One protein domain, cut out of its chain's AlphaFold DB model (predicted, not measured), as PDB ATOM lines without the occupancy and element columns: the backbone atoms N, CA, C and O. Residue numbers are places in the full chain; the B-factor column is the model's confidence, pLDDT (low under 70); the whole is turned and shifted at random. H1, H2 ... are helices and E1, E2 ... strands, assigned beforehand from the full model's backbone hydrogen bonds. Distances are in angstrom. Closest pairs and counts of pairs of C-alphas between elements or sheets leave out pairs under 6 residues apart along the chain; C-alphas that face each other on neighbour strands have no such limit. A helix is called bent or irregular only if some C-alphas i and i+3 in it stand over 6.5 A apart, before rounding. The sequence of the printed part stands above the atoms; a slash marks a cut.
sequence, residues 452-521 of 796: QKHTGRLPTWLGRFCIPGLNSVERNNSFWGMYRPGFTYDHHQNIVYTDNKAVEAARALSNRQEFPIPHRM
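This is residues 452 to 521 of the 796 residues of an uncharacterized protein of Armillaria gallica (UniProt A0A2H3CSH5). Two small two-stranded hairpins stand well apart: E3 and E4 with helix H2 packed on them, mainly on the E3 side, make the main body, while E1 and E2 form a separate hairpin at the far end from H2. A long stretch with no named element, residues 452 to 463, runs to E1, and the short helix H1 lies on the chain's way from E2 to E3. The printed part has 70 residues, with two named helices and four named strands in the order E1, E2, H1, E3, E4, H2; both two-stranded sheets are antiparallel. The class is mixed, helices and strands, though under half of the residues are in named elements. The whole is compact, with a radius of gyration of the C-alphas of 12.2 A, and spans 29 by 29 by 22 A.

Start at Gln 452 and read on to C-alpha 464 at (56.186, -41.162, 34.618), where E1 begins; it takes residues 464 to 466. E2 follows at residues 473 to 475; each of these two strands is 6.9 A long. H1 is residues 478 to 481 and irregular: its C-alphas 478 and 481 are 7.1 A apart. E3 covers residues 487 to 490, 10.3 A, and E4 residues 495 to 498, 10.0 A. Find C-alpha 499 at (39.147, -40.171, 14.594); from there H2 runs 16.6 A through residues 499 to 510, ending at C-alpha 510 at (44.271, -26.044, 21.600).

Look first at the hairpin of E1 and E2, antiparallel at 142 degrees: N 465 and O 474 are 3.0 A apart, within hydrogen-bond range. E1 and E2 are each apart from E3, E4 and H2. H1 is apart from E1, E4 and H2. Next, in the hairpin of E3 and E4, antiparallel at 157 degrees, N 490 and O 495 are within hydrogen-bond range at 2.8 A, and so are N 497 and O 488 at 2.8 A. The closest C-alphas of E3 and H2 are those of Thr 488 and Ala 502, 4.8 A apart; those of E4 and H2 are Tyr 497 and Ala 505, at 7.1 A. In H2 every O i to N i+4 pair is within hydrogen-bond range; H1 is too short for such a pair, and its one O i to N i+3 pair is not within range.

The C-alphas farthest apart are those of Gly 469 and Met 521, at 35.1 A. The printed part has no cut. The link from E1 to E2 is short; the other four links are tight. Mean pLDDT of the printed part is 73.4, and residues 452 to 456, 458 to 462, 468, 470, 476 to 485 and 518 to 521 are under 70.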
ATOM      1  N   GLN A 452      36.875 -49.845  33.531       58.12
ATOM      2  CA  GLN A 452      35.432 -49.748  33.231       58.12
ATOM      3  C   GLN A 452      34.827 -48.368  33.550       58.12
ATOM      4  O   GLN A 452      33.713 -48.063  33.118       58.12
ATOM      5  N   LYS A 453      35.518 -47.515  34.312       65.12
ATOM      6  CA  LYS A 453      35.148 -46.103  34.525       65.12
ATOM      7  C   LYS A 453      35.892 -45.144  33.588       65.12
ATOM      8  O   LYS A 453      35.541 -43.969  33.535       65.12
ATOM      9  N   HIS A 454      36.909 -45.625  32.873       60.38
ATOM     10  CA  HIS A 454      37.925 -44.813  32.208       60.38
ATOM     11  C   HIS A 454      38.407 -45.449  30.888       60.38
ATOM     12  O   HIS A 454      39.597 -45.712  30.706       60.38
ATOM     13  N   THR A 455      37.483 -45.699  29.960       57.34
ATOM     14  CA  THR A 455      37.805 -46.111  28.583       57.34
ATOM     15  C   THR A 455      38.722 -45.088  27.908       57.34
ATOM     16  O   THR A 455      38.523 -43.885  28.063       57.34
ATOM     17  N   GLY A 456      39.744 -45.561  27.190       65.19
ATOM     18  CA  GLY A 456      40.760 -44.712  26.553       65.19
ATOM     19  C   GLY A 456      41.878 -44.208  27.478       65.19
ATOM     20  O   GLY A 456      42.805 -43.564  26.984       65.19
ATOM     21  N   ARG A 457      41.853 -44.497  28.795       73.69
ATOM     22  CA  ARG A 457      42.977 -44.147  29.682       73.69
ATOM     23  C   ARG A 457      44.172 -45.083  29.516       73.69
ATOM     24  O   ARG A 457      44.036 -46.290  29.694       73.69
ATOM     25  N   LEU A 458      45.360 -44.500  29.338       68.00
ATOM     26  CA  LEU A 458      46.628 -45.232  29.421       68.00
ATOM     27  C   LEU A 458      46.820 -45.853  30.827       68.00
ATOM     28  O   LEU A 458      46.503 -45.180  31.820       68.00
ATOM     29  N   PRO A 459      47.342 -47.091  30.952       67.00
ATOM     30  CA  PRO A 459      47.542 -47.768  32.236       67.00
ATOM     31  C   PRO A 459      48.344 -46.982  33.282       67.00
ATOM     32  O   PRO A 459      49.129 -46.089  32.964       67.00
ATOM     33  N   THR A 460      48.140 -47.313  34.560       63.09
ATOM     34  CA  THR A 460      48.775 -46.624  35.701       63.09
ATOM     35  C   THR A 460      50.212 -47.050  35.977       63.09
ATOM     36  O   THR A 460      50.946 -46.263  36.566       63.09
ATOM     37  N   TRP A 461      50.600 -48.247  35.528       67.81
ATOM     38  CA  TRP A 461      51.956 -48.801  35.621       67.81
ATOM     39  C   TRP A 461      52.914 -48.273  34.543       67.81
ATOM     40  O   TRP A 461      54.115 -48.506  34.628       67.81
ATOM     41  N   LEU A 462      52.422 -47.540  33.536       64.19
ATOM     42  CA  LEU A 462      53.303 -46.814  32.622       64.19
ATOM     43  C   LEU A 462      54.031 -45.723  33.418       64.19
ATOM     44  O   LEU A 462      53.398 -44.799  33.945       64.19
ATOM     45  N   GLY A 463      55.357 -45.868  33.526       70.25
ATOM     46  CA  GLY A 463      56.229 -44.993  34.313       70.25
ATOM     47  C   GLY A 463      56.073 -43.521  33.935       70.25
ATOM     48  O   GLY A 463      55.630 -43.198  32.838       70.25
ATOM     49  N   ARG A 464      56.402 -42.601  34.841       77.44
ATOM     50  CA  ARG A 464      56.186 -41.162  34.618       77.44
ATOM     51  C   ARG A 464      57.468 -40.451  34.211       77.44
ATOM     52  O   ARG A 464      58.521 -40.749  34.763       77.44
ATOM     53  N   PHE A 465      57.362 -39.474  33.312       71.31
ATOM     54  CA  PHE A 465      58.466 -38.578  32.965       71.31
ATOM     55  C   PHE A 465      58.032 -37.112  33.060       71.31
ATOM     56  O   PHE A 465      56.903 -36.750  32.732       71.31
ATOM     57  N   CYS A 466      58.928 -36.256  33.545       77.12
ATOM     58  CA  CYS A 466      58.711 -34.812  33.595       77.12
ATOM     59  C   CYS A 466      59.192 -34.200  32.278       77.12
ATOM     60  O   CYS A 466      60.343 -34.420  31.900       77.12
ATOM     61  N   ILE A 467      58.353 -33.419  31.595       70.06
ATOM     62  CA  ILE A 467      58.757 -32.747  30.353       70.06
ATOM     63  C   ILE A 467      59.548 -31.475  30.719       70.06
ATOM     64  O   ILE A 467      58.981 -30.586  31.358       70.06
ATOM     65  N   PRO A 468      60.833 -31.327  30.338       58.59
ATOM     66  CA  PRO A 468      61.610 -30.145  30.706       58.59
ATOM     67  C   PRO A 468      60.973 -28.850  30.178       58.59
ATOM     68  O   PRO A 468      60.731 -28.707  28.982       58.59
ATOM     69  N   GLY A 469      60.707 -27.896  31.074       77.12
ATOM     70  CA  GLY A 469      60.065 -26.615  30.744       77.12
ATOM     71  C   GLY A 469      58.535 -26.595  30.856       77.12
ATOM     72  O   GLY A 469      57.942 -25.523  30.733       77.12
ATOM     73  N   LEU A 470      57.890 -27.729  31.148       68.94
ATOM     74  CA  LEU A 470      56.477 -27.799  31.531       68.94
ATOM     75  C   LEU A 470      56.355 -28.302  32.973       68.94
ATOM     76  O   LEU A 470      56.997 -29.270  33.365       68.94
ATOM     77  N   ASN A 471      55.459 -27.698  33.757       77.06
ATOM     78  CA  ASN A 471      55.141 -28.168  35.114       77.06
ATOM     79  C   ASN A 471      54.184 -29.384  35.105       77.06
ATOM     80  O   ASN A 471      53.431 -29.586  36.057       77.06
ATOM     81  N   SER A 472      54.167 -30.164  34.020       73.88
ATOM     82  CA  SER A 472      53.356 -31.370  33.866       73.88
ATOM     83  C   SER A 472      54.227 -32.626  33.894       73.88
ATOM     84  O   SER A 472      55.315 -32.694  33.320       73.88
ATOM     85  N   VAL A 473      53.714 -33.639  34.588       76.00
ATOM     86  CA  VAL A 473      54.284 -34.984  34.628       76.00
ATOM     87  C   VAL A 473      53.463 -35.848  33.681       76.00
ATOM     88  O   VAL A 473      52.277 -36.073  33.928       76.00
ATOM     89  N   GLU A 474      54.076 -36.316  32.602       74.75
ATOM     90  CA  GLU A 474      53.438 -37.207  31.637       74.75
ATOM     91  C   GLU A 474      53.654 -38.682  32.025       74.75
ATOM     92  O   GLU A 474      54.476 -39.009  32.887       74.75
ATOM     93  N   ARG A 475      52.919 -39.599  31.386       77.62
ATOM     94  CA  ARG A 475      53.246 -41.030  31.404       77.62
ATOM     95  C   ARG A 475      54.043 -41.389  30.168       77.62
ATOM     96  O   ARG A 475      53.713 -40.932  29.082       77.62
ATOM     97  N   ASN A 476      55.038 -42.250  30.353       60.22
ATOM     98  CA  ASN A 476      55.810 -42.884  29.301       60.22
ATOM     99  C   ASN A 476      54.845 -43.586  28.351       60.22
ATOM    100  O   ASN A 476      54.282 -44.638  28.649       60.22
ATOM    101  N   ASN A 477      54.639 -42.932  27.220       61.22
ATOM    102  CA  ASN A 477      53.759 -43.353  26.163       61.22
ATOM    103  C   ASN A 477      54.617 -43.508  24.910       61.22
ATOM    104  O   ASN A 477      54.488 -42.735  23.969       61.22
ATOM    105  N   SER A 478      55.553 -44.462  24.916       46.50
ATOM    106  CA  SER A 478      56.527 -44.693  23.830       46.50
ATOM    107  C   SER A 478      55.895 -44.834  22.432       46.50
ATOM    108  O   SER A 478      56.552 -44.602  21.421       46.50
ATOM    109  N   PHE A 479      54.583 -45.075  22.374       49.59
ATOM    110  CA  PHE A 479      53.711 -44.928  21.208       49.59
ATOM    111  C   PHE A 479      53.599 -43.498  20.627       49.59
ATOM    112  O   PHE A 479      52.941 -43.343  19.600       49.59
ATOM    113  N   TRP A 480      54.238 -42.462  21.197       47.47
ATOM    114  CA  TRP A 480      54.258 -41.081  20.667       47.47
ATOM    115  C   TRP A 480      54.597 -41.027  19.162       47.47
ATOM    116  O   TRP A 480      53.985 -40.253  18.430       47.47
ATOM    117  N   GLY A 481      55.511 -41.884  18.684       35.94
ATOM    118  CA  GLY A 481      55.863 -42.010  17.258       35.94
ATOM    119  C   GLY A 481      54.930 -42.896  16.412       35.94
ATOM    120  O   GLY A 481      55.041 -42.902  15.190       35.94
ATOM    121  N   MET A 482      54.007 -43.640  17.030       37.56
ATOM    122  CA  MET A 482      53.049 -44.532  16.354       37.56
ATOM    123  C   MET A 482      51.683 -43.880  16.091       37.56
ATOM    124  O   MET A 482      50.885 -44.419  15.318       37.56
ATOM    125  N   TYR A 483      51.391 -42.727  16.699       50.00
ATOM    126  CA  TYR A 483      50.128 -42.019  16.489       50.00
ATOM    127  C   TYR A 483      50.043 -41.403  15.088       50.00
ATOM    128  O   TYR A 483      50.595 -40.342  14.801       50.00
ATOM    129  N   ARG A 484      49.297 -42.078  14.208       49.16
ATOM    130  CA  ARG A 484      48.921 -41.562  12.883       49.16
ATOM    131  C   ARG A 484      48.084 -40.272  13.002       49.16
ATOM    132  O   ARG A 484      47.444 -40.043  14.033       49.16
ATOM    133  N   PRO A 485      47.994 -39.456  11.934       49.88
ATOM    134  CA  PRO A 485      46.956 -38.433  11.826       49.88
ATOM    135  C   PRO A 485      45.576 -39.050  12.095       49.88
ATOM    136  O   PRO A 485      45.226 -40.055  11.480       49.88
ATOM    137  N   GLY A 486      44.822 -38.475  13.037       71.12
ATOM    138  CA  GLY A 486      43.590 -39.076  13.567       71.12
ATOM    139  C   GLY A 486      43.688 -39.580  15.013       71.12
ATOM    140  O   GLY A 486      42.711 -40.109  15.521       71.12
ATOM    141  N   PHE A 487      44.812 -39.388  15.707       82.44
ATOM    142  CA  PHE A 487      44.929 -39.622  17.153       82.44
ATOM    143  C   PHE A 487      45.244 -38.320  17.898       82.44
ATOM    144  O   PHE A 487      45.831 -37.392  17.339       82.44
ATOM    145  N   THR A 488      44.832 -38.209  19.161       86.62
ATOM    146  CA  THR A 488      45.167 -37.068  20.034       86.62
ATOM    147  C   THR A 488      45.176 -37.504  21.490       86.62
ATOM    148  O   THR A 488      44.238 -38.150  21.946       86.62
ATOM    149  N   TYR A 489      46.221 -37.134  22.225       90.00
ATOM    150  CA  TYR A 489      46.388 -37.487  23.632       90.00
ATOM    151  C   TYR A 489      46.132 -36.277  24.540       90.00
ATOM    152  O   TYR A 489      46.819 -35.259  24.445       90.00
ATOM    153  N   ASP A 490      45.153 -36.392  25.436       90.50
ATOM    154  CA  ASP A 490      44.981 -35.477  26.563       90.50
ATOM    155  C   ASP A 490      45.829 -35.978  27.736       90.50
ATOM    156  O   ASP A 490      45.475 -36.940  28.420       90.50
ATOM    157  N   HIS A 491      46.947 -35.298  27.981       85.50
ATOM    158  CA  HIS A 491      47.857 -35.592  29.085       85.50
ATOM    159  C   HIS A 491      47.311 -35.201  30.474       85.50
ATOM    160  O   HIS A 491      47.760 -35.765  31.470       85.50
ATOM    161  N   HIS A 492      46.336 -34.286  30.572       83.88
ATOM    162  CA  HIS A 492      45.681 -33.935  31.840       83.88
ATOM    163  C   HIS A 492      44.700 -35.031  32.262       83.88
ATOM    164  O   HIS A 492      44.687 -35.463  33.416       83.88
ATOM    165  N   GLN A 493      43.893 -35.520  31.318       84.50
ATOM    166  CA  GLN A 493      42.967 -36.624  31.568       84.50
ATOM    167  C   GLN A 493      43.634 -38.001  31.447       84.50
ATOM    168  O   GLN A 493      43.062 -38.976  31.946       84.50
ATOM    169  N   ASN A 494      44.833 -38.085  30.858       85.75
ATOM    170  CA  ASN A 494      45.554 -39.313  30.502       85.75
ATOM    171  C   ASN A 494      44.731 -40.177  29.513       85.75
ATOM    172  O   ASN A 494      44.670 -41.395  29.654       85.75
ATOM    173  N   ILE A 495      44.054 -39.561  28.534       86.06
ATOM    174  CA  ILE A 495      43.154 -40.233  27.572       86.06
ATOM    175  C   ILE A 495      43.661 -40.078  26.138       86.06
ATOM    176  O   ILE A 495      43.974 -38.972  25.705       86.06
ATOM    177  N   VAL A 496      43.685 -41.180  25.382       84.88
ATOM    178  CA  VAL A 496      43.870 -41.153  23.923       84.88
ATOM    179  C   VAL A 496      42.502 -41.119  23.239       84.88
ATOM    180  O   VAL A 496      41.662 -41.989  23.461       84.88
ATOM    181  N   TYR A 497      42.299 -40.118  22.389       85.69
ATOM    182  CA  TYR A 497      41.151 -39.959  21.502       85.69
ATOM    183  C   TYR A 497      41.516 -40.383  20.077       85.69
ATOM    184  O   TYR A 497      42.666 -40.222  19.656       85.69
ATOM    185  N   THR A 498      40.526 -40.866  19.322       83.69
ATOM    186  CA  THR A 498      40.675 -41.309  17.927       83.69
ATOM    187  C   THR A 498      39.695 -40.587  16.994       83.69
ATOM    188  O   THR A 498      38.674 -40.039  17.424       83.69
ATOM    189  N   ASP A 499      40.014 -40.570  15.704       80.31
ATOM    190  CA  ASP A 499      39.147 -40.171  14.594       80.31
ATOM    191  C   ASP A 499      38.566 -38.752  14.762       80.31
ATOM    192  O   ASP A 499      39.267 -37.807  15.133       80.31
ATOM    193  N   ASN A 500      37.264 -38.573  14.522       77.31
ATOM    194  CA  ASN A 500      36.587 -37.296  14.747       77.31
ATOM    195  C   ASN A 500      36.704 -36.817  16.204       77.31
ATOM    196  O   ASN A 500      36.777 -35.611  16.437       77.31
ATOM    197  N   LYS A 501      36.789 -37.727  17.189       82.56
ATOM    198  CA  LYS A 501      36.995 -37.346  18.595       82.56
ATOM    199  C   LYS A 501      38.422 -36.893  18.877       82.56
ATOM    200  O   LYS A 501      38.583 -36.016  19.716       82.56
ATOM    201  N   ALA A 502      39.425 -37.363  18.138       85.75
ATOM    202  CA  ALA A 502      40.758 -36.765  18.159       85.75
ATOM    203  C   ALA A 502      40.732 -35.334  17.607       85.75
ATOM    204  O   ALA A 502      41.262 -34.429  18.242       85.75
ATOM    205  N   VAL A 503      40.058 -35.093  16.477       84.25
ATOM    206  CA  VAL A 503      39.955 -33.745  15.878       84.25
ATOM    207  C   VAL A 503      39.182 -32.770  16.778       84.25
ATOM    208  O   VAL A 503      39.569 -31.605  16.909       84.25
ATOM    209  N   GLU A 504      38.102 -33.224  17.417       89.50
ATOM    210  CA  GLU A 504      37.357 -32.436  18.405       89.50
ATOM    211  C   GLU A 504      38.183 -32.172  19.679       89.50
ATOM    212  O   GLU A 504      38.271 -31.019  20.111       89.50
ATOM    213  N   ALA A 505      38.841 -33.195  20.239       90.38
ATOM    214  CA  ALA A 505      39.691 -33.062  21.423       90.38
ATOM    215  C   ALA A 505      40.898 -32.151  21.157       90.38
ATOM    216  O   ALA A 505      41.154 -31.245  21.941       90.38
ATOM    217  N   ALA A 506      41.588 -32.300  20.022       90.19
ATOM    218  CA  ALA A 506      42.696 -31.429  19.625       90.19
ATOM    219  C   ALA A 506      42.260 -29.962  19.547       90.19
ATOM    220  O   ALA A 506      42.970 -29.072  20.017       90.19
ATOM    221  N   ARG A 507      41.060 -29.700  19.010       92.94
ATOM    222  CA  ARG A 507      40.483 -28.353  18.959       92.94
ATOM    223  C   ARG A 507      40.202 -27.815  20.365       92.94
ATOM    224  O   ARG A 507      40.612 -26.695  20.657       92.94
ATOM    225  N   ALA A 508      39.577 -28.600  21.241       94.00
ATOM    226  CA  ALA A 508      39.317 -28.203  22.627       94.00
ATOM    227  C   ALA A 508      40.616 -27.940  23.413       94.00
ATOM    228  O   ALA A 508      40.787 -26.852  23.962       94.00
ATOM    229  N   LEU A 509      41.578 -28.865  23.361       92.31
ATOM    230  CA  LEU A 509      42.891 -28.747  24.001       92.31
ATOM    231  C   LEU A 509      43.676 -27.530  23.482       92.31
ATOM    232  O   LEU A 509      44.237 -26.782  24.282       92.31
ATOM    233  N   SER A 510      43.650 -27.254  22.170       91.38
ATOM    234  CA  SER A 510      44.271 -26.044  21.600       91.38
ATOM    235  C   SER A 510      43.633 -24.741  22.107       91.38
ATOM    236  O   SER A 510      44.327 -23.741  22.284       91.38
ATOM    237  N   ASN A 511      42.336 -24.777  22.434       94.38
ATOM    238  CA  ASN A 511      41.591 -23.683  23.059       94.38
ATOM    239  C   ASN A 511      41.706 -23.671  24.599       94.38
ATOM    240  O   ASN A 511      41.083 -22.826  25.241       94.38
ATOM    241  N   ARG A 512      42.478 -24.594  25.200       92.50
ATOM    242  CA  ARG A 512      42.566 -24.841  26.656       92.50
ATOM    243  C   ARG A 512      41.214 -25.143  27.319       92.50
ATOM    244  O   ARG A 512      40.977 -24.765  28.462       92.50
ATOM    245  N   GLN A 513      40.325 -25.809  26.589       94.75
ATOM    246  CA  GLN A 513      39.043 -26.301  27.084       94.75
ATOM    247  C   GLN A 513      39.173 -27.780  27.449       94.75
ATOM    248  O   GLN A 513      39.748 -28.558  26.685       94.75
ATOM    249  N   GLU A 514      38.617 -28.178  28.594       89.31
ATOM    250  CA  GLU A 514      38.480 -29.593  28.940       89.31
ATOM    251  C   GLU A 514      37.551 -30.279  27.934       89.31
ATOM    252  O   GLU A 514      36.427 -29.827  27.699       89.31
ATOM    253  N   PHE A 515      38.010 -31.375  27.332       90.94
ATOM    254  CA  PHE A 515      37.171 -32.184  26.457       90.94
ATOM    255  C   PHE A 515      36.447 -33.262  27.282       90.94
ATOM    256  O   PHE A 515      37.077 -33.883  28.140       90.94
ATOM    257  N   PRO A 516      35.140 -33.516  27.089       83.62
ATOM    258  CA  PRO A 516      34.418 -34.480  27.915       83.62
ATOM    259  C   PRO A 516      34.936 -35.914  27.718       83.62
ATOM    260  O   PRO A 516      35.179 -36.361  26.594       83.62
ATOM    261  N   ILE A 517      35.051 -36.660  28.822       76.19
ATOM    262  CA  ILE A 517      35.422 -38.083  28.808       76.19
ATOM    263  C   ILE A 517      34.380 -38.870  27.984       76.19
ATOM    264  O   ILE A 517      33.190 -38.844  28.335       76.19
ATOM    265  N   PRO A 518      34.780 -39.599  26.921       59.44
ATOM    266  CA  PRO A 518      33.847 -40.346  26.086       59.44
ATOM    267  C   PRO A 518      33.114 -41.408  26.906       59.44
ATOM    268  O   PRO A 518      33.727 -42.196  27.631       59.44
ATOM    269  N   HIS A 519      31.788 -41.441  26.798       55.22
ATOM    270  CA  HIS A 519      30.960 -42.369  27.561       55.22
ATOM    271  C   HIS A 519      31.047 -43.797  26.993       55.22
ATOM    272  O   HIS A 519      30.219 -44.200  26.188       55.22
ATOM    273  N   ARG A 520      32.034 -44.572  27.468       57.22
ATOM    274  CA  ARG A 520      32.090 -46.052  27.423       57.22
ATOM    275  C   ARG A 520      31.910 -46.737  26.051       57.22
ATOM    276  O   ARG A 520      31.548 -47.915  26.032       57.22
ATOM    277  N   MET A 521      32.216 -46.058  24.947       46.38
ATOM    278  CA  MET A 521      32.101 -46.646  23.606       46.38
ATOM    279  C   MET A 521      33.058 -47.839  23.436       46.38
ATOM    280  O   MET A 521      34.275 -47.691  23.552       46.38
TER     281      MET A 521